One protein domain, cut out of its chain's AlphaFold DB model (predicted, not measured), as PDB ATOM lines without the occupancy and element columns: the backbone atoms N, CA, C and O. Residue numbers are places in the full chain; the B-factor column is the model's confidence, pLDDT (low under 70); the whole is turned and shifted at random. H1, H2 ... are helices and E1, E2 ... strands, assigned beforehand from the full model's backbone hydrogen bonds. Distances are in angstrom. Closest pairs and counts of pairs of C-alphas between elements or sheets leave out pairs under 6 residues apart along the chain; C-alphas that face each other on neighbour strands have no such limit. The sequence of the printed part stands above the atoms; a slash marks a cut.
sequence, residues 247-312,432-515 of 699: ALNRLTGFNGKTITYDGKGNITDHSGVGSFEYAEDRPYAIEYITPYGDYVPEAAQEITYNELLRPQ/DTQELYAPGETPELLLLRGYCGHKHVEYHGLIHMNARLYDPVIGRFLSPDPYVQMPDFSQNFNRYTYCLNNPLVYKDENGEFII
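This is residues 247 to 312 and 432 to 515 of the 699 residues of the protein "RHS repeat-associated protein" of Coprobacter fastidiosus NSB1 (UniProt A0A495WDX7). With little regular structure, this domain has a five-strand sheet, E1 to E5, walling one side, a small sheet, E7 to E9, apart from it, and loops between and around them. The 150 printed residues hold nine strands, then helix H1; the class is mostly strand, with under half of the residues in named elements. Both sheets are antiparallel, in chain order. The whole is compact, radius of gyration of the C-alphas 15.2 A, spanning 42 by 37 by 30 A.

Start at E1, residues 251 to 254, E2, 257 to 261, E3, 267 to 270, E4, 274 to 278, and E5, 286 to 291: a meander, each strand the antiparallel neighbour of the one before. Within hydrogen-bond range you find N 259 and O 252, 2.9 A, N 260 and O 269, 2.9 A, N 276 and O 268, 2.9 A, and N 275 and O 290, 3.0 A. E7, 455 to 457, E8, 462 to 464, and E9, 469 to 471, form another meander; see N 457 and O 462, 2.8 A, and N 463 and O 470, 2.9 A. H1, 490 to 493, is on neither sheet and too short for an O i to N i+4 pair. E6, 301 to 305, pairs with no named strand.

Find C-alpha 251 at (142.707, 192.720, 127.489), where E1 begins; H1 ends at C-alpha 493, (157.222, 186.284, 135.854). E2 measures 13.9 A, E5 13.0 A.

Residues 313 to 431 are not printed; C-alphas 312 and 432 are 36.4 A apart. The link E9 to H1 is long. pLDDT is under 70 at residues 483 to 490 and 512 to 515.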
ATOM      1  N   ALA A 247     149.002 198.747 125.661       87.75
ATOM      2  CA  ALA A 247     150.236 198.692 124.873       87.75
ATOM      3  C   ALA A 247     151.072 197.410 125.080       87.75
ATOM      4  O   ALA A 247     152.032 197.190 124.344       87.75
ATOM      5  N   LEU A 248     150.738 196.580 126.075       80.31
ATOM      6  CA  LEU A 248     151.348 195.270 126.316       80.31
ATOM      7  C   LEU A 248     150.476 194.124 125.775       80.31
ATOM      8  O   LEU A 248     150.767 192.964 126.057       80.31
ATOM      9  N   ASN A 249     149.441 194.440 124.985       84.12
ATOM     10  CA  ASN A 249     148.463 193.500 124.438       84.12
ATOM     11  C   ASN A 249     147.661 192.750 125.512       84.12
ATOM     12  O   ASN A 249     147.255 191.615 125.278       84.12
ATOM     13  N   ARG A 250     147.423 193.356 126.681       91.06
ATOM     14  CA  ARG A 250     146.544 192.791 127.721       91.06
ATOM     15  C   ARG A 250     145.115 193.274 127.505       91.06
ATOM     16  O   ARG A 250     144.929 194.433 127.140       91.06
ATOM     17  N   LEU A 251     144.123 192.409 127.711       97.25
ATOM     18  CA  LEU A 251     142.707 192.720 127.489       97.25
ATOM     19  C   LEU A 251     142.212 193.765 128.502       97.25
ATOM     20  O   LEU A 251     142.107 193.478 129.683       97.25
ATOM     21  N   THR A 252     141.859 194.970 128.066       98.44
ATOM     22  CA  THR A 252     141.402 196.049 128.965       98.44
ATOM     23  C   THR A 252     139.894 196.235 128.995       98.44
ATOM     24  O   THR A 252     139.381 196.901 129.892       98.44
ATOM     25  N   GLY A 253     139.160 195.673 128.036       97.81
ATOM     26  CA  GLY A 253     137.708 195.788 128.033       97.81
ATOM     27  C   GLY A 253     137.022 194.899 127.012       97.81
ATOM     28  O   GLY A 253     137.586 194.616 125.955       97.81
ATOM     29  N   PHE A 254     135.816 194.467 127.368       96.38
ATOM     30  CA  PHE A 254     134.955 193.561 126.611       96.38
ATOM     31  C   PHE A 254     133.509 193.705 127.102       96.38
ATOM     32  O   PHE A 254     133.297 193.850 128.302       96.38
ATOM     33  N   ASN A 255     132.515 193.679 126.210       89.25
ATOM     34  CA  ASN A 255     131.083 193.741 126.563       89.25
ATOM     35  C   ASN A 255     130.731 194.798 127.644       89.25
ATOM     36  O   ASN A 255     130.120 194.491 128.668       89.25
ATOM     37  N   GLY A 256     131.227 196.031 127.486       90.12
ATOM     38  CA  GLY A 256     131.016 197.124 128.450       90.12
ATOM     39  C   GLY A 256     131.750 196.989 129.796       90.12
ATOM     40  O   GLY A 256     131.687 197.906 130.612       90.12
ATOM     41  N   LYS A 257     132.469 195.887 130.033       94.81
ATOM     42  CA  LYS A 257     133.321 195.657 131.204       94.81
ATOM     43  C   LYS A 257     134.739 196.144 130.944       94.81
ATOM     44  O   LYS A 257     135.206 196.170 129.804       94.81
ATOM     45  N   THR A 258     135.434 196.491 132.021       97.50
ATOM     46  CA  THR A 258     136.818 196.974 131.992       97.50
ATOM     47  C   THR A 258     137.696 196.188 132.951       97.50
ATOM     48  O   THR A 258     137.216 195.683 133.967       97.50
ATOM     49  N   ILE A 259     138.978 196.085 132.608       98.19
ATOM     50  CA  ILE A 259     140.002 195.425 133.414       98.19
ATOM     51  C   ILE A 259     141.211 196.345 133.499       98.19
ATOM     52  O   ILE A 259     141.663 196.898 132.491       98.19
ATOM     53  N   THR A 260     141.751 196.495 134.702       98.12
ATOM     54  CA  THR A 260     142.983 197.247 134.939       98.12
ATOM     55  C   THR A 260     144.063 196.348 135.510       98.12
ATOM     56  O   THR A 260     143.783 195.365 136.201       98.12
ATOM     57  N   TYR A 261     145.312 196.703 135.216       96.75
ATOM     58  CA  TYR A 261     146.472 195.933 135.626       96.75
ATOM     59  C   TYR A 261     147.531 196.811 136.276       96.75
ATOM     60  O   TYR A 261     147.768 197.942 135.841       96.75
ATOM     61  N   ASP A 262     148.264 196.248 137.234       93.38
ATOM     62  CA  ASP A 262     149.502 196.855 137.711       93.38
ATOM     63  C   ASP A 262     150.685 196.592 136.747       93.38
ATOM     64  O   ASP A 262     150.583 195.904 135.721       93.38
ATOM     65  N   GLY A 263     151.853 197.152 137.079       89.44
ATOM     66  CA  GLY A 263     153.083 196.954 136.304       89.44
ATOM     67  C   GLY A 263     153.644 195.524 136.354       89.44
ATOM     68  O   GLY A 263     154.448 195.157 135.499       89.44
ATOM     69  N   LYS A 264     153.215 194.706 137.322       89.25
ATOM     70  CA  LYS A 264     153.601 193.294 137.468       89.25
ATOM     71  C   LYS A 264     152.699 192.366 136.643       89.25
ATOM     72  O   LYS A 264     152.991 191.178 136.540       89.25
ATOM     73  N   GLY A 265     151.622 192.891 136.058       91.19
ATOM     74  CA  GLY A 265     150.651 192.113 135.290       91.19
ATOM     75  C   GLY A 265     149.538 191.499 136.132       91.19
ATOM     76  O   GLY A 265     148.828 190.622 135.637       91.19
ATOM     77  N   ASN A 266     149.386 191.927 137.386       95.25
ATOM     78  CA  ASN A 266     148.253 191.562 138.228       95.25
ATOM     79  C   ASN A 266     147.001 192.316 137.781       95.25
ATOM     80  O   ASN A 266     147.105 193.494 137.453       95.25
ATOM     81  N   ILE A 267     145.838 191.663 137.798       97.06
ATOM     82  CA  ILE A 267     144.545 192.345 137.644       97.06
ATOM     83  C   ILE A 267     144.310 193.102 138.945       97.06
ATOM     84  O   ILE A 267     144.336 192.472 139.994       97.06
ATOM     85  N   THR A 268     144.122 194.416 138.892       97.19
ATOM     86  CA  THR A 268     143.828 195.246 140.073       97.19
ATOM     87  C   THR A 268     142.344 195.547 140.213       97.19
ATOM     88  O   THR A 268     141.842 195.669 141.325       97.19
ATOM     89  N   ASP A 269     141.641 195.635 139.087       97.75
ATOM     90  CA  ASP A 269     140.197 195.824 139.027       97.75
ATOM     91  C   ASP A 269     139.643 195.075 137.821       97.75
ATOM     92  O   ASP A 269     140.227 195.137 136.734       97.75
ATOM     93  N   HIS A 270     138.529 194.383 138.016       96.62
ATOM     94  CA  HIS A 270     137.720 193.819 136.951       96.62
ATOM     95  C   HIS A 270     136.268 194.209 137.217       96.62
ATOM     96  O   HIS A 270     135.615 193.631 138.086       96.62
ATOM     97  N   SER A 271     135.715 195.132 136.429       95.31
ATOM     98  CA  SER A 271     134.429 195.776 136.743       95.31
ATOM     99  C   SER A 271     133.228 194.818 136.796       95.31
ATOM    100  O   SER A 271     132.197 195.156 137.364       95.31
ATOM    101  N   GLY A 272     133.340 193.629 136.195       91.31
ATOM    102  CA  GLY A 272     132.341 192.553 136.289       91.31
ATOM    103  C   GLY A 272     132.555 191.539 137.425       91.31
ATOM    104  O   GLY A 272     131.898 190.500 137.411       91.31
ATOM    105  N   VAL A 273     133.520 191.773 138.321       94.06
ATOM    106  CA  VAL A 273     133.918 190.849 139.402       94.06
ATOM    107  C   VAL A 273     134.189 191.628 140.690       94.06
ATOM    108  O   VAL A 273     133.467 191.448 141.665       94.06
ATOM    109  N   GLY A 274     135.185 192.515 140.697       95.56
ATOM    110  CA  GLY A 274     135.629 193.245 141.882       95.56
ATOM    111  C   GLY A 274     137.047 193.799 141.756       95.56
ATOM    112  O   GLY A 274     137.690 193.678 140.707       95.56
ATOM    113  N   SER A 275     137.548 194.372 142.850       97.06
ATOM    114  CA  SER A 275     138.942 194.811 142.978       97.06
ATOM    115  C   SER A 275     139.790 193.783 143.724       97.06
ATOM    116  O   SER A 275     139.316 193.146 144.666       97.06
ATOM    117  N   PHE A 276     141.055 193.652 143.327       96.69
ATOM    118  CA  PHE A 276     141.969 192.611 143.798       96.69
ATOM    119  C   PHE A 276     143.171 193.214 144.516       96.69
ATOM    120  O   PHE A 276     143.820 194.136 144.013       96.69
ATOM    121  N   GLU A 277     143.520 192.627 145.655       95.81
ATOM    122  CA  GLU A 277     144.696 192.980 146.442       95.81
ATOM    123  C   GLU A 277     145.663 191.798 146.527       95.81
ATOM    124  O   GLU A 277     145.259 190.636 146.485       95.81
ATOM    125  N   TYR A 278     146.957 192.103 146.623       94.25
ATOM    126  CA  TYR A 278     148.046 191.128 146.558       94.25
ATOM    127  C   TYR A 278     149.017 191.368 147.708       94.25
ATOM    128  O   TYR A 278     149.402 192.515 147.964       94.25
ATOM    129  N   ALA A 279     149.468 190.282 148.330       85.31
ATOM    130  CA  ALA A 279     150.385 190.338 149.458       85.31
ATOM    131  C   ALA A 279     151.769 190.873 149.054       85.31
ATOM    132  O   ALA A 279     152.242 190.670 147.930       85.31
ATOM    133  N   GLU A 280     152.472 191.527 149.983       82.31
ATOM    134  CA  GLU A 280     153.823 192.041 149.714       82.31
ATOM    135  C   GLU A 280     154.863 190.928 149.508       82.31
ATOM    136  O   GLU A 280     155.785 191.085 148.703       82.31
ATOM    137  N   ASP A 281     154.738 189.822 150.241       84.31
ATOM    138  CA  ASP A 281     155.648 188.673 150.207       84.31
ATOM    139  C   ASP A 281     155.313 187.681 149.082       84.31
ATOM    140  O   ASP A 281     156.208 187.003 148.576       84.31
ATOM    141  N   ARG A 282     154.052 187.664 148.636       87.88
ATOM    142  CA  ARG A 282     153.543 186.888 147.497       87.88
ATOM    143  C   ARG A 282     152.955 187.836 146.442       87.88
ATOM    144  O   ARG A 282     151.747 187.856 146.229       87.88
ATOM    145  N   PRO A 283     153.800 188.596 145.720       91.00
ATOM    146  CA  PRO A 283     153.398 189.767 144.929       91.00
ATOM    147  C   PRO A 283     152.506 189.483 143.711       91.00
ATOM    148  O   PRO A 283     152.152 190.432 143.007       91.00
ATOM    149  N   TYR A 284     152.190 188.216 143.439       92.69
ATOM    150  CA  TYR A 284     151.359 187.756 142.324       92.69
ATOM    151  C   TYR A 284     150.173 186.888 142.766       92.69
ATOM    152  O   TYR A 284     149.317 186.578 141.941       92.69
ATOM    153  N   ALA A 285     150.124 186.487 144.041       92.69
ATOM    154  CA  ALA A 285     149.013 185.722 144.590       92.69
ATOM    155  C   ALA A 285     147.960 186.693 145.130       92.69
ATOM    156  O   ALA A 285     148.299 187.614 145.877       92.69
ATOM    157  N   ILE A 286     146.703 186.492 144.738       94.25
ATOM    158  CA  ILE A 286     145.580 187.266 145.272       94.25
ATOM    159  C   ILE A 286     145.474 186.982 146.775       94.25
ATOM    160  O   ILE A 286     145.506 185.826 147.195       94.25
ATOM    161  N   GLU A 287     145.379 188.043 147.572       93.81
ATOM    162  CA  GLU A 287     145.202 187.981 149.025       93.81
ATOM    163  C   GLU A 287     143.767 188.333 149.427       93.81
ATOM    164  O   GLU A 287     143.178 187.632 150.246       93.81
ATOM    165  N   TYR A 288     143.187 189.364 148.804       92.88
ATOM    166  CA  TYR A 288     141.802 189.772 149.027       92.88
ATOM    167  C   TYR A 288     141.113 190.150 147.720       92.88
ATOM    168  O   TYR A 288     141.734 190.681 146.795       92.88
ATOM    169  N   ILE A 289     139.803 189.916 147.678       94.06
ATOM    170  CA  ILE A 289     138.909 190.401 146.631       94.06
ATOM    171  C   ILE A 289     137.810 191.208 147.315       94.06
ATOM    172  O   ILE A 289     137.195 190.734 148.265       94.06
ATOM    173  N   THR A 290     137.565 192.425 146.833       95.88
ATOM    174  CA  THR A 290     136.353 193.185 147.169       95.88
ATOM    175  C   THR A 290     135.382 193.044 146.000       95.88
ATOM    176  O   THR A 290     135.589 193.699 144.974       95.88
ATOM    177  N   PRO A 291     134.369 192.168 146.100       94.56
ATOM    178  CA  PRO A 291     133.477 191.886 144.986       94.56
ATOM    179  C   PRO A 291     132.504 193.048 144.728       94.56
ATOM    180  O   PRO A 291     132.099 193.760 145.647       94.56
ATOM    181  N   TYR A 292     132.114 193.238 143.466       93.38
ATOM    182  CA  TYR A 292     131.118 194.238 143.035       93.38
ATOM    183  C   TYR A 292     129.716 193.641 142.819       93.38
ATOM    184  O   TYR A 292     128.831 194.300 142.278       93.38
ATOM    185  N   GLY A 293     129.518 192.398 143.251       86.69
ATOM    186  CA  GLY A 293     128.275 191.636 143.193       86.69
ATOM    187  C   GLY A 293     128.526 190.201 143.654       86.69
ATOM    188  O   GLY A 293     129.598 189.897 144.167       86.69
ATOM    189  N   ASP A 294     127.590 189.301 143.392       83.88
ATOM    190  CA  ASP A 294     127.602 187.967 144.015       83.88
ATOM    191  C   ASP A 294     128.341 186.910 143.176       83.88
ATOM    192  O   ASP A 294     128.165 185.710 143.350       83.88
ATOM    193  N   TYR A 295     129.165 187.343 142.215       78.88
ATOM    194  CA  TYR A 295     129.853 186.442 141.287       78.88
ATOM    195  C   TYR A 295     131.042 185.700 141.892       78.88
ATOM    196  O   TYR A 295     131.497 184.733 141.290       78.88
ATOM    197  N   VAL A 296     131.562 186.172 143.025       85.88
ATOM    198  CA  VAL A 296     132.614 185.493 143.785       85.88
ATOM    199  C   VAL A 296     131.919 184.734 144.915       85.88
ATOM    200  O   VAL A 296     131.394 185.391 145.815       85.88
ATOM    201  N   PRO A 297     131.866 183.390 144.875       79.62
ATOM    202  CA  PRO A 297     131.219 182.615 145.926       79.62
ATOM    203  C   PRO A 297     131.891 182.833 147.286       79.62
ATOM    204  O   PRO A 297     133.114 182.932 147.374       79.62
ATOM    205  N   GLU A 298     131.098 182.861 148.360       83.06
ATOM    206  CA  GLU A 298     131.620 182.915 149.739       83.06
ATOM    207  C   GLU A 298     132.058 181.536 150.263       83.06
ATOM    208  O   GLU A 298     132.645 181.434 151.343       83.06
ATOM    209  N   ALA A 299     131.759 180.467 149.520       85.50
ATOM    210  CA  ALA A 299     132.093 179.105 149.900       85.50
ATOM    211  C   ALA A 299     133.616 178.906 149.952       85.50
ATOM    212  O   ALA A 299     134.351 179.253 149.027       85.50
ATOM    213  N   ALA A 300     134.093 178.338 151.060       91.81
ATOM    214  CA  ALA A 300     135.505 178.038 151.229       91.81
ATOM    215  C   ALA A 300     135.883 176.793 150.417       91.81
ATOM    216  O   ALA A 300     135.309 175.723 150.615       91.81
ATOM    217  N   GLN A 301     136.887 176.941 149.553       94.06
ATOM    218  CA  GLN A 301     137.484 175.849 148.792       94.06
ATOM    219  C   GLN A 301     138.880 175.537 149.334       94.06
ATOM    220  O   GLN A 301     139.774 176.387 149.324       94.06
ATOM    221  N   GLU A 302     139.090 174.304 149.784       96.06
ATOM    222  CA  GLU A 302     140.402 173.822 150.214       96.06
ATOM    223  C   GLU A 302     141.041 172.978 149.112       96.06
ATOM    224  O   GLU A 302     140.542 171.905 148.779       96.06
ATOM    225  N   ILE A 303     142.165 173.444 148.556       96.06
ATOM    226  CA  ILE A 303     142.868 172.770 147.453       96.06
ATOM    227  C   ILE A 303     144.214 172.236 147.935       96.06
ATOM    228  O   ILE A 303     145.044 172.981 148.464       96.06
ATOM    229  N   THR A 304     144.473 170.953 147.692       96.25
ATOM    230  CA  THR A 304     145.776 170.323 147.938       96.25
ATOM    231  C   THR A 304     146.459 169.937 146.632       96.25
ATOM    232  O   THR A 304     145.819 169.752 145.596       96.25
ATOM    233  N   TYR A 305     147.788 169.821 146.678       94.31
ATOM    234  CA  TYR A 305     148.630 169.523 145.521       94.31
ATOM    235  C   TYR A 305     149.502 168.298 145.792       94.31
ATOM    236  O   TYR A 305     149.982 168.111 146.913       94.31
ATOM    237  N   ASN A 306     149.730 167.489 144.759       93.12
ATOM    238  CA  ASN A 306     150.526 166.269 144.845       93.12
ATOM    239  C   ASN A 306     152.040 166.547 144.719       93.12
ATOM    240  O   ASN A 306     152.498 167.684 144.579       93.12
ATOM    241  N   GLU A 307     152.838 165.481 144.725       92.69
ATOM    242  CA  GLU A 307     154.300 165.508 144.602       92.69
ATOM    243  C   GLU A 307     154.832 165.994 143.242       92.69
ATOM    244  O   GLU A 307     156.029 166.240 143.103       92.69
ATOM    245  N   LEU A 308     153.957 166.143 142.244       90.94
ATOM    246  CA  LEU A 308     154.256 166.736 140.938       90.94
ATOM    247  C   LEU A 308     153.830 168.212 140.859       90.94
ATOM    248  O   LEU A 308     153.925 168.814 139.790       90.94
ATOM    249  N   LEU A 309     153.382 168.802 141.978       91.75
ATOM    250  CA  LEU A 309     152.793 170.144 142.052       91.75
ATOM    251  C   LEU A 309     151.531 170.285 141.183       91.75
ATOM    252  O   LEU A 309     151.259 171.356 140.641       91.75
ATOM    253  N   ARG A 310     150.758 169.200 141.045       93.44
ATOM    254  CA  ARG A 310     149.459 169.175 140.361       93.44
ATOM    255  C   ARG A 310     148.313 169.203 141.369       93.44
ATOM    256  O   ARG A 310     148.495 168.667 142.463       93.44
ATOM    257  N   PRO A 311     147.144 169.776 141.030       96.25
ATOM    258  CA  PRO A 311     145.957 169.711 141.880       96.25
ATOM    259  C   PRO A 311     145.630 168.260 142.223       96.25
ATOM    260  O   PRO A 311     145.429 167.460 141.318       96.25
ATOM    261  N   GLN A 312     145.605 167.913 143.505       95.75
ATOM    262  CA  GLN A 312     145.324 166.560 143.984       95.75
ATOM    263  C   GLN A 312     143.882 166.423 144.451       95.75
ATOM    264  O   GLN A 312     143.251 165.400 144.200       95.75
ATOM    265  N   ASP A 432     121.583 182.676 123.944       94.31
ATOM    266  CA  ASP A 432     120.600 183.550 123.309       94.31
ATOM    267  C   ASP A 432     120.832 185.022 123.630       94.31
ATOM    268  O   ASP A 432     120.778 185.869 122.734       94.31
ATOM    269  N   THR A 433     121.119 185.341 124.892       94.12
ATOM    270  CA  THR A 433     121.280 186.735 125.338       94.12
ATOM    271  C   THR A 433     122.739 187.171 125.463       94.12
ATOM    272  O   THR A 433     123.033 188.365 125.436       94.12
ATOM    273  N   GLN A 434     123.670 186.218 125.581       93.25
ATOM    274  CA  GLN A 434     125.066 186.434 125.983       93.25
ATOM    275  C   GLN A 434     125.213 187.131 127.345       93.25
ATOM    276  O   GLN A 434     126.232 187.776 127.619       93.25
ATOM    277  N   GLU A 435     124.228 186.977 128.227       93.19
ATOM    278  CA  GLU A 435     124.324 187.378 129.630       93.19
ATOM    279  C   GLU A 435     124.970 186.267 130.462       93.19
ATOM    280  O   GLU A 435     124.846 185.086 130.151       93.19
ATOM    281  N   LEU A 436     125.714 186.636 131.507       92.81
ATOM    282  CA  LEU A 436     126.333 185.661 132.409       92.81
ATOM    283  C   LEU A 436     125.264 184.907 133.198       92.81
ATOM    284  O   LEU A 436     124.376 185.543 133.760       92.81
ATOM    285  N   TYR A 437     125.429 183.592 133.331       91.88
ATOM    286  CA  TYR A 437     124.646 182.836 134.307       91.88
ATOM    287  C   TYR A 437     124.982 183.283 135.732       91.88
ATOM    288  O   TYR A 437     126.128 183.653 136.034       91.88
ATOM    289  N   ALA A 438     123.982 183.239 136.611       85.88
ATOM    290  CA  ALA A 438     124.213 183.406 138.035       85.88
ATOM    291  C   ALA A 438     124.969 182.184 138.604       85.88
ATOM    292  O   ALA A 438     124.938 181.096 138.014       85.88
ATOM    293  N   PRO A 439     125.672 182.334 139.741       81.25
ATOM    294  CA  PRO A 439     126.277 181.199 140.433       81.25
ATOM    295  C   PRO A 439     125.245 180.094 140.710       81.25
ATOM    296  O   PRO A 439     124.151 180.373 141.192       81.25
ATOM    297  N   GLY A 440     125.593 178.845 140.395       80.25
ATOM    298  CA  GLY A 440     124.701 177.690 140.557       80.25
ATOM    299  C   GLY A 440     123.673 177.486 139.436       80.25
ATOM    300  O   GLY A 440     122.995 176.464 139.433       80.25
ATOM    301  N   GLU A 441     123.578 178.401 138.465       86.88
ATOM    302  CA  GLU A 441     122.668 178.288 137.309       86.88
ATOM    303  C   GLU A 441     123.385 177.881 136.011       86.88
ATOM    304  O   GLU A 441     122.789 177.870 134.934       86.88
ATOM    305  N   THR A 442     124.679 177.562 136.078       89.19
ATOM    306  CA  THR A 442     125.453 177.131 134.907       89.19
ATOM    307  C   THR A 442     124.951 175.786 134.373       89.19
ATOM    308  O   THR A 442     124.668 174.892 135.172       89.19
ATOM    309  N   PRO A 443     124.880 175.597 133.042       90.06
ATOM    310  CA  PRO A 443     124.393 174.350 132.460       90.06
ATOM    311  C   PRO A 443     125.350 173.182 132.735       90.06
ATOM    312  O   PRO A 443     126.568 173.340 132.640       90.06
ATOM    313  N   GLU A 444     124.795 171.994 132.992       88.94
ATOM    314  CA  GLU A 444     125.567 170.745 133.026       88.94
ATOM    315  C   GLU A 444     126.155 170.454 131.637       88.94
ATOM    316  O   GLU A 444     125.500 170.637 130.606       88.94
ATOM    317  N   LEU A 445     127.412 170.015 131.583       91.12
ATOM    318  CA  LEU A 445     128.130 169.822 130.324       91.12
ATOM    319  C   LEU A 445     128.009 168.394 129.807       91.12
ATOM    320  O   LEU A 445     128.468 167.454 130.449       91.12
ATOM    321  N   LEU A 446     127.533 168.244 128.567       89.50
ATOM    322  CA  LEU A 446     127.321 166.934 127.943       89.50
ATOM    323  C   LEU A 446     128.613 166.101 127.841       89.50
ATOM    324  O   LEU A 446     128.586 164.879 127.932       89.50
ATOM    325  N   LEU A 447     129.744 166.775 127.622       89.62
ATOM    326  CA  LEU A 447     131.071 166.169 127.476       89.62
ATOM    327  C   LEU A 447     131.993 166.467 128.667       89.62
ATOM    328  O   LEU A 447     133.199 166.270 128.552       89.62
ATOM    329  N   LEU A 448     131.471 167.054 129.756       90.88
ATOM    330  CA  LEU A 448     132.250 167.641 130.867       90.88
ATOM    331  C   LEU A 448     133.294 168.691 130.443       90.88
ATOM    332  O   LEU A 448     134.095 169.162 131.253       90.88
ATOM    333  N   ARG A 449     133.299 169.069 129.164       93.00
ATOM    334  CA  ARG A 449     134.281 169.942 128.529       93.00
ATOM    335  C   ARG A 449     133.602 171.129 127.885       93.00
ATOM    336  O   ARG A 449     132.495 171.022 127.365       93.00
ATOM    337  N   GLY A 450     134.300 172.259 127.893       95.56
ATOM    338  CA  GLY A 450     133.735 173.525 127.451       95.56
ATOM    339  C   GLY A 450     134.778 174.494 126.914       95.56
ATOM    340  O   GLY A 450     135.339 174.291 125.832       95.56
ATOM    341  N   TYR A 451     135.026 175.558 127.677       97.12
ATOM    342  CA  TYR A 451     135.971 176.626 127.348       97.12
ATOM    343  C   TYR A 451     137.347 176.090 126.927       97.12
ATOM    344  O   TYR A 451     137.956 175.284 127.635       97.12
ATOM    345  N   CYS A 452     137.817 176.502 125.747       93.31
ATOM    346  CA  CYS A 452     139.068 176.053 125.126       93.31
ATOM    347  C   CYS A 452     139.238 174.514 125.019       93.31
ATOM    348  O   CYS A 452     140.343 174.037 124.762       93.31
ATOM    349  N   GLY A 453     138.165 173.726 125.174       91.94
ATOM    350  CA  GLY A 453     138.187 172.258 125.187       91.94
ATOM    351  C   GLY A 453     138.606 171.629 126.523       91.94
ATOM    352  O   GLY A 453     138.752 170.410 126.602       91.94
ATOM    353  N   HIS A 454     138.798 172.431 127.571       95.12
ATOM    354  CA  HIS A 454     139.177 171.943 128.896       95.12
ATOM    355  C   HIS A 454     137.996 171.365 129.660       95.12
ATOM    356  O   HIS A 454     136.840 171.707 129.393       95.12
ATOM    357  N   LYS A 455     138.320 170.497 130.618       94.56
ATOM    358  CA  LYS A 455     137.358 169.897 131.532       94.56
ATOM    359  C   LYS A 455     136.928 170.912 132.587       94.56
ATOM    360  O   LYS A 455     137.764 171.628 133.132       94.56
ATOM    361  N   HIS A 456     135.635 170.967 132.872       94.31
ATOM    362  CA  HIS A 456     135.081 171.787 133.946       94.31
ATOM    363  C   HIS A 456     134.891 170.929 135.193       94.31
ATOM    364  O   HIS A 456     134.438 169.790 135.111       94.31
ATOM    365  N   VAL A 457     135.252 171.491 136.340       92.50
ATOM    366  CA  VAL A 457     135.029 170.906 137.660       92.50
ATOM    367  C   VAL A 457     133.765 171.558 138.213       92.50
ATOM    368  O   VAL A 457     133.821 172.498 139.004       92.50
ATOM    369  N   GLU A 458     132.622 171.121 137.683       84.69
ATOM    370  CA  GLU A 458     131.344 171.847 137.742       84.69
ATOM    371  C   GLU A 458     130.871 172.174 139.164       84.69
ATOM    372  O   GLU A 458     130.447 173.299 139.415       84.69
ATOM    373  N   TYR A 459     131.055 171.255 140.118       87.69
ATOM    374  CA  TYR A 459     130.681 171.470 141.522       87.69
ATOM    375  C   TYR A 459     131.518 172.529 142.246       87.69
ATOM    376  O   TYR A 459     131.109 172.992 143.302       87.69
ATOM    377  N   HIS A 460     132.662 172.910 141.679       91.19
ATOM    378  CA  HIS A 460     133.576 173.893 142.256       91.19
ATOM    379  C   HIS A 460     133.684 175.170 141.410       91.19
ATOM    380  O   HIS A 460     134.436 176.078 141.752       91.19
ATOM    381  N   GLY A 461     132.980 175.259 140.274       91.25
ATOM    382  CA  GLY A 461     133.039 176.428 139.387       91.25
ATOM    383  C   GLY A 461     134.418 176.689 138.759       91.25
ATOM    384  O   GLY A 461     134.677 177.793 138.279       91.25
ATOM    385  N   LEU A 462     135.307 175.689 138.753       94.88
ATOM    386  CA  LEU A 462     136.676 175.790 138.238       94.88
ATOM    387  C   LEU A 462     136.840 175.048 136.910       94.88
ATOM    388  O   LEU A 462     136.059 174.170 136.551       94.88
ATOM    389  N   ILE A 463     137.918 175.358 136.194       96.44
ATOM    390  CA  ILE A 463     138.325 174.650 134.980       96.44
ATOM    391  C   ILE A 463     139.637 173.916 135.254       96.44
ATOM    392  O   ILE A 463     140.632 174.509 135.682       96.44
ATOM    393  N   HIS A 464     139.655 172.614 134.972       96.12
ATOM    394  CA  HIS A 464     140.855 171.792 135.039       96.12
ATOM    395  C   HIS A 464     141.663 171.962 133.749       96.12
ATOM    396  O   HIS A 464     141.340 171.417 132.690       96.12
ATOM    397  N   MET A 465     142.727 172.762 133.830       93.19
ATOM    398  CA  MET A 465     143.622 173.063 132.708       93.19
ATOM    399  C   MET A 465     144.792 172.071 132.648       93.19
ATOM    400  O   MET A 465     145.915 172.452 132.338       93.19
ATOM    401  N   ASN A 466     144.552 170.796 132.972       90.12
ATOM    402  CA  ASN A 466     145.554 169.740 133.132       90.12
ATOM    403  C   ASN A 466     146.531 170.000 134.286       90.12
ATOM    404  O   ASN A 466     146.378 169.430 135.361       90.12
ATOM    405  N   ALA A 467     147.538 170.855 134.116       89.56
ATOM    406  CA  ALA A 467     148.542 171.049 135.156       89.56
ATOM    407  C   ALA A 467     148.080 171.909 136.340       89.56
ATOM    408  O   ALA A 467     148.665 171.820 137.421       89.56
ATOM    409  N   ARG A 468     147.070 172.763 136.138       94.12
ATOM    410  CA  ARG A 468     146.608 173.764 137.108       94.12
ATOM    411  C   ARG A 468     145.089 173.899 137.081       94.12
ATOM    412  O   ARG A 468     144.461 173.706 136.042       94.12
ATOM    413  N   LEU A 469     144.516 174.300 138.214       96.75
ATOM    414  CA  LEU A 469     143.135 174.774 138.279       96.75
ATOM    415  C   LEU A 469     143.089 176.252 137.897       96.75
ATOM    416  O   LEU A 469     143.889 177.055 138.390       96.75
ATOM    417  N   TYR A 470     142.166 176.581 137.006       97.25
ATOM    418  CA  TYR A 470     141.889 177.931 136.549       97.25
ATOM    419  C   TYR A 470     140.504 178.354 137.020       97.25
ATOM    420  O   TYR A 470     139.535 177.615 136.848       97.25
ATOM    421  N   ASP A 471     140.428 179.550 137.589       95.75
ATOM    422  CA  ASP A 471     139.176 180.160 138.001       95.75
ATOM    423  C   ASP A 471     138.748 181.201 136.941       95.75
ATOM    424  O   ASP A 471     139.412 182.238 136.782       95.75
ATOM    425  N   PRO A 472     137.655 180.936 136.192       95.50
ATOM    426  CA  PRO A 472     137.155 181.840 135.162       95.50
ATOM    427  C   PRO A 472     136.531 183.121 135.731       95.50
ATOM    428  O   PRO A 472     136.415 184.104 135.001       95.50
ATOM    429  N   VAL A 473     136.132 183.146 137.008       93.75
ATOM    430  CA  VAL A 473     135.591 184.346 137.661       93.75
ATOM    431  C   VAL A 473     136.694 185.374 137.855       93.75
ATOM    432  O   VAL A 473     136.521 186.526 137.469       93.75
ATOM    433  N   ILE A 474     137.838 184.971 138.405       94.25
ATOM    434  CA  ILE A 474     138.961 185.889 138.673       94.25
ATOM    435  C   ILE A 474     139.959 185.986 137.511       94.25
ATOM    436  O   ILE A 474     140.852 186.838 137.532       94.25
ATOM    437  N   GLY A 475     139.837 185.117 136.504       95.19
ATOM    438  CA  GLY A 475     140.684 185.106 135.312       95.19
ATOM    439  C   GLY A 475     142.127 184.668 135.585       95.19
ATOM    440  O   GLY A 475     143.056 185.146 134.922       95.19
ATOM    441  N   ARG A 476     142.352 183.808 136.590       95.06
ATOM    442  CA  ARG A 476     143.696 183.402 137.045       95.06
ATOM    443  C   ARG A 476     143.784 181.932 137.423       95.06
ATOM    444  O   ARG A 476     142.798 181.287 137.762       95.06
ATOM    445  N   PHE A 477     145.008 181.413 137.378       95.69
ATOM    446  CA  PHE A 477     145.318 180.111 137.956       95.69
ATOM    447  C   PHE A 477     145.371 180.184 139.482       95.69
ATOM    448  O   PHE A 477     145.764 181.204 140.043       95.69
ATOM    449  N   LEU A 478     145.051 179.073 140.144       94.06
ATOM    450  CA  LEU A 478     145.089 178.944 141.608       94.06
ATOM    451  C   LEU A 478     146.447 178.456 142.143       94.06
ATOM    452  O   LEU A 478     146.659 178.337 143.348       94.06
ATOM    453  N   SER A 479     147.394 178.195 141.242       92.62
ATOM    454  CA  SER A 479     148.782 177.831 141.539       92.62
ATOM    455  C   SER A 479     149.742 178.494 140.550       92.62
ATOM    456  O   SER A 479     149.359 178.787 139.411       92.62
ATOM    457  N   PRO A 480     151.000 178.735 140.958       90.50
ATOM    458  CA  PRO A 480     152.005 179.253 140.044       90.50
ATOM    459  C   PRO A 480     152.344 178.209 138.968       90.50
ATOM    460  O   PRO A 480     152.561 177.042 139.284       90.50
ATOM    461  N   ASP A 481     152.456 178.643 137.707       83.94
ATOM    462  CA  ASP A 481     152.996 177.857 136.583       83.94
ATOM    463  C   ASP A 481     154.281 177.160 137.010       83.94
ATOM    464  O   ASP A 481     155.129 177.881 137.501       83.94
ATOM    465  N   PRO A 482     154.521 175.853 136.854       75.56
ATOM    466  CA  PRO A 482     155.790 175.217 137.227       75.56
ATOM    467  C   PRO A 482     157.038 175.776 136.512       75.56
ATOM    468  O   PRO A 482     158.153 175.633 137.037       75.56
ATOM    469  N   TYR A 483     156.869 176.470 135.381       69.06
ATOM    470  CA  TYR A 483     157.945 176.984 134.541       69.06
ATOM    471  C   TYR A 483     157.855 178.499 134.302       69.06
ATOM    472  O   TYR A 483     156.797 179.083 134.104       69.06
ATOM    473  N   VAL A 484     159.019 179.156 134.239       67.94
ATOM    474  CA  VAL A 484     159.137 180.508 133.671       67.94
ATOM    475  C   VAL A 484     159.564 180.352 132.214       67.94
ATOM    476  O   VAL A 484     160.744 180.185 131.915       67.94
ATOM    477  N   GLN A 485     158.576 180.348 131.324       55.09
ATOM    478  CA  GLN A 485     158.728 180.045 129.897       55.09
ATOM    479  C   GLN A 485     159.532 181.105 129.115       55.09
ATOM    480  O   GLN A 485     160.333 180.764 128.248       55.09
ATOM    481  N   MET A 486     159.339 182.391 129.429       54.62
ATOM    482  CA  MET A 486     159.941 183.544 128.746       54.62
ATOM    483  C   MET A 486     160.624 184.484 129.756       54.62
ATOM    484  O   MET A 486     160.067 185.523 130.104       54.62
ATOM    485  N   PRO A 487     161.831 184.152 130.249       59.91
ATOM    486  CA  PRO A 487     162.517 184.948 131.273       59.91
ATOM    487  C   PRO A 487     162.912 186.362 130.810       59.91
ATOM    488  O   PRO A 487     163.155 187.224 131.648       59.91
ATOM    489  N   ASP A 488     162.938 186.627 129.501       50.72
ATOM    490  CA  ASP A 488     163.202 187.965 128.952       50.72
ATOM    491  C   ASP A 488     161.931 188.834 128.845       50.72
ATOM    492  O   ASP A 488     162.008 190.014 128.502       50.72
ATOM    493  N   PHE A 489     160.749 188.277 129.146       59.59
ATOM    494  CA  PHE A 489     159.477 188.995 129.134       59.59
ATOM    495  C   PHE A 489     158.956 189.191 130.559       59.59
ATOM    496  O   PHE A 489     158.550 188.245 131.229       59.59
ATOM    497  N   SER A 490     158.933 190.440 131.028       68.00
ATOM    498  CA  SER A 490     158.634 190.756 132.432       68.00
ATOM    499  C   SER A 490     157.261 190.267 132.910       68.00
ATOM    500  O   SER A 490     157.139 189.863 134.064       68.00
ATOM    501  N   GLN A 491     156.235 190.250 132.048       74.06
ATOM    502  CA  GLN A 491     154.906 189.747 132.431       74.06
ATOM    503  C   GLN A 491     154.907 188.233 132.684       74.06
ATOM    504  O   GLN A 491     154.089 187.749 133.457       74.06
ATOM    505  N   ASN A 492     155.845 187.488 132.092       72.06
ATOM    506  CA  ASN A 492     155.926 186.039 132.247       72.06
ATOM    507  C   ASN A 492     156.424 185.603 133.637       72.06
ATOM    508  O   ASN A 492     156.380 184.425 133.979       72.06
ATOM    509  N   PHE A 493     156.913 186.544 134.449       79.81
ATOM    510  CA  PHE A 493     157.222 186.284 135.854       79.81
ATOM    511  C   PHE A 493     155.963 186.232 136.728       79.81
ATOM    512  O   PHE A 493     156.001 185.646 137.808       79.81
ATOM    513  N   ASN A 494     154.825 186.753 136.252       87.38
ATOM    514  CA  ASN A 494     153.539 186.503 136.892       87.38
ATOM    515  C   ASN A 494     153.052 185.085 136.565       87.38
ATOM    516  O   ASN A 494     152.327 184.857 135.600       87.38
ATOM    517  N   ARG A 495     153.452 184.123 137.399       87.88
ATOM    518  CA  ARG A 495     153.174 182.690 137.202       87.88
ATOM    519  C   ARG A 495     151.699 182.306 137.423       87.88
ATOM    520  O   ARG A 495     151.340 181.168 137.150       87.88
ATOM    521  N   TYR A 496     150.850 183.227 137.885       92.88
ATOM    522  CA  TYR A 496     149.404 183.010 138.070       92.88
ATOM    523  C   TYR A 496     148.563 183.515 136.892       92.88
ATOM    524  O   TYR A 496     147.372 183.214 136.798       92.88
ATOM    525  N   THR A 497     149.157 184.314 136.005       91.25
ATOM    526  CA  THR A 497     148.442 184.908 134.878       91.25
ATOM    527  C   THR A 497     148.046 183.842 133.859       91.25
ATOM    528  O   THR A 497     148.893 183.110 133.350       91.25
ATOM    529  N   TYR A 498     146.764 183.816 133.491       91.38
ATOM    530  CA  TYR A 498     146.290 183.059 132.339       91.38
ATOM    531  C   TYR A 498     146.619 183.811 131.048       91.38
ATOM    532  O   TYR A 498     146.310 185.000 130.920       91.38
ATOM    533  N   CYS A 499     147.269 183.132 130.098       85.31
ATOM    534  CA  CYS A 499     147.453 183.625 128.730       85.31
ATOM    535  C   CYS A 499     148.029 185.054 128.634       85.31
ATOM    536  O   CYS A 499     147.576 185.851 127.822       85.31
ATOM    537  N   LEU A 500     148.988 185.423 129.495       85.31
ATOM    538  CA  LEU A 500     149.563 186.783 129.572       85.31
ATOM    539  C   LEU A 500     148.513 187.914 129.697       85.31
ATOM    540  O   LEU A 500     148.767 189.044 129.286       85.31
ATOM    541  N   ASN A 501     147.350 187.623 130.290       92.88
ATOM    542  CA  ASN A 501     146.167 188.485 130.356       92.88
ATOM    543  C   ASN A 501     145.514 188.785 128.986       92.88
ATOM    544  O   ASN A 501     144.855 189.811 128.821       92.88
ATOM    545  N   ASN A 502     145.693 187.905 128.001       90.25
ATOM    546  CA  ASN A 502     145.053 187.976 126.689       90.25
ATOM    547  C   ASN A 502     144.481 186.603 126.279       90.25
ATOM    548  O   ASN A 502     145.057 185.895 125.444       90.25
ATOM    549  N   PRO A 503     143.330 186.222 126.859       92.69
ATOM    550  CA  PRO A 503     142.708 184.917 126.630       92.69
ATOM    551  C   PRO A 503     142.030 184.785 125.252       92.69
ATOM    552  O   PRO A 503     141.490 183.737 124.923       92.69
ATOM    553  N   LEU A 504     142.042 185.848 124.438       87.31
ATOM    554  CA  LEU A 504     141.475 185.873 123.082       87.31
ATOM    555  C   LEU A 504     142.533 185.636 121.992       87.31
ATOM    556  O   LEU A 504     142.211 185.594 120.807       87.31
ATOM    557  N   VAL A 505     143.804 185.536 122.380       77.06
ATOM    558  CA  VAL A 505     144.917 185.244 121.469       77.06
ATOM    559  C   VAL A 505     145.620 183.966 121.887       77.06
ATOM    560  O   VAL A 505     145.903 183.123 121.040       77.06
ATOM    561  N   TYR A 506     145.908 183.813 123.180       77.00
ATOM    562  CA  TYR A 506     146.678 182.677 123.666       77.00
ATOM    563  C   TYR A 506     145.792 181.619 124.314       77.00
ATOM    564  O   TYR A 506     144.749 181.924 124.893       77.00
ATOM    565  N   LYS A 507     146.258 180.372 124.239       74.62
ATOM    566  CA  LYS A 507     145.637 179.186 124.828       74.62
ATOM    567  C   LYS A 507     146.712 178.376 125.548       74.62
ATOM    568  O   LYS A 507     147.790 178.180 124.995       74.62
ATOM    569  N   ASP A 508     146.401 177.888 126.743       78.56
ATOM    570  CA  ASP A 508     147.274 177.010 127.530       78.56
ATOM    571  C   ASP A 508     146.642 175.611 127.636       78.56
ATOM    572  O   ASP A 508     145.864 175.337 128.544       78.56
ATOM    573  N   GLU A 509     146.925 174.736 126.663       80.69
ATOM    574  CA  GLU A 509     146.295 173.405 126.567       80.69
ATOM    575  C   GLU A 509     146.749 172.441 127.667       80.69
ATOM    576  O   GLU A 509     145.994 171.551 128.055       80.69
ATOM    577  N   ASN A 510     147.969 172.596 128.180       78.12
ATOM    578  CA  ASN A 510     148.525 171.712 129.205       78.12
ATOM    579  C   ASN A 510     148.615 172.362 130.590       78.12
ATOM    580  O   ASN A 510     148.961 171.672 131.547       78.12
ATOM    581  N   GLY A 511     148.295 173.649 130.709       72.94
ATOM    582  CA  GLY A 511     148.407 174.396 131.954       72.94
ATOM    583  C   GLY A 511     149.853 174.710 132.331       72.94
ATOM    584  O   GLY A 511     150.108 174.957 133.503       72.94
ATOM    585  N   GLU A 512     150.810 174.656 131.407       68.88
ATOM    586  CA  GLU A 512     152.241 174.890 131.673       68.88
ATOM    587  C   GLU A 512     152.947 175.698 130.589       68.88
ATOM    588  O   GLU A 512     154.068 176.158 130.812       68.88
ATOM    589  N   PHE A 513     152.359 175.813 129.396       60.66
ATOM    590  CA  PHE A 513     152.986 176.442 128.243       60.66
ATOM    591  C   PHE A 513     151.963 177.232 127.431       60.66
ATOM    592  O   PHE A 513     150.997 176.686 126.917       60.66
ATOM    593  N   ILE A 514     152.255 178.512 127.182       54.50
ATOM    594  CA  ILE A 514     151.418 179.443 126.392       54.50
ATOM    595  C   ILE A 514     151.522 179.146 124.861       54.50
ATOM    596  O   ILE A 514     150.980 179.852 124.019       54.50
ATOM    597  N   ILE A 515     152.209 178.047 124.510       51.88
ATOM    598  CA  ILE A 515     152.510 177.454 123.194       51.88
ATOM    599  C   ILE A 515     153.150 178.401 122.147       51.88
ATOM    600  O   ILE A 515     152.542 179.287 121.549       51.88
TER     601      ILE A 515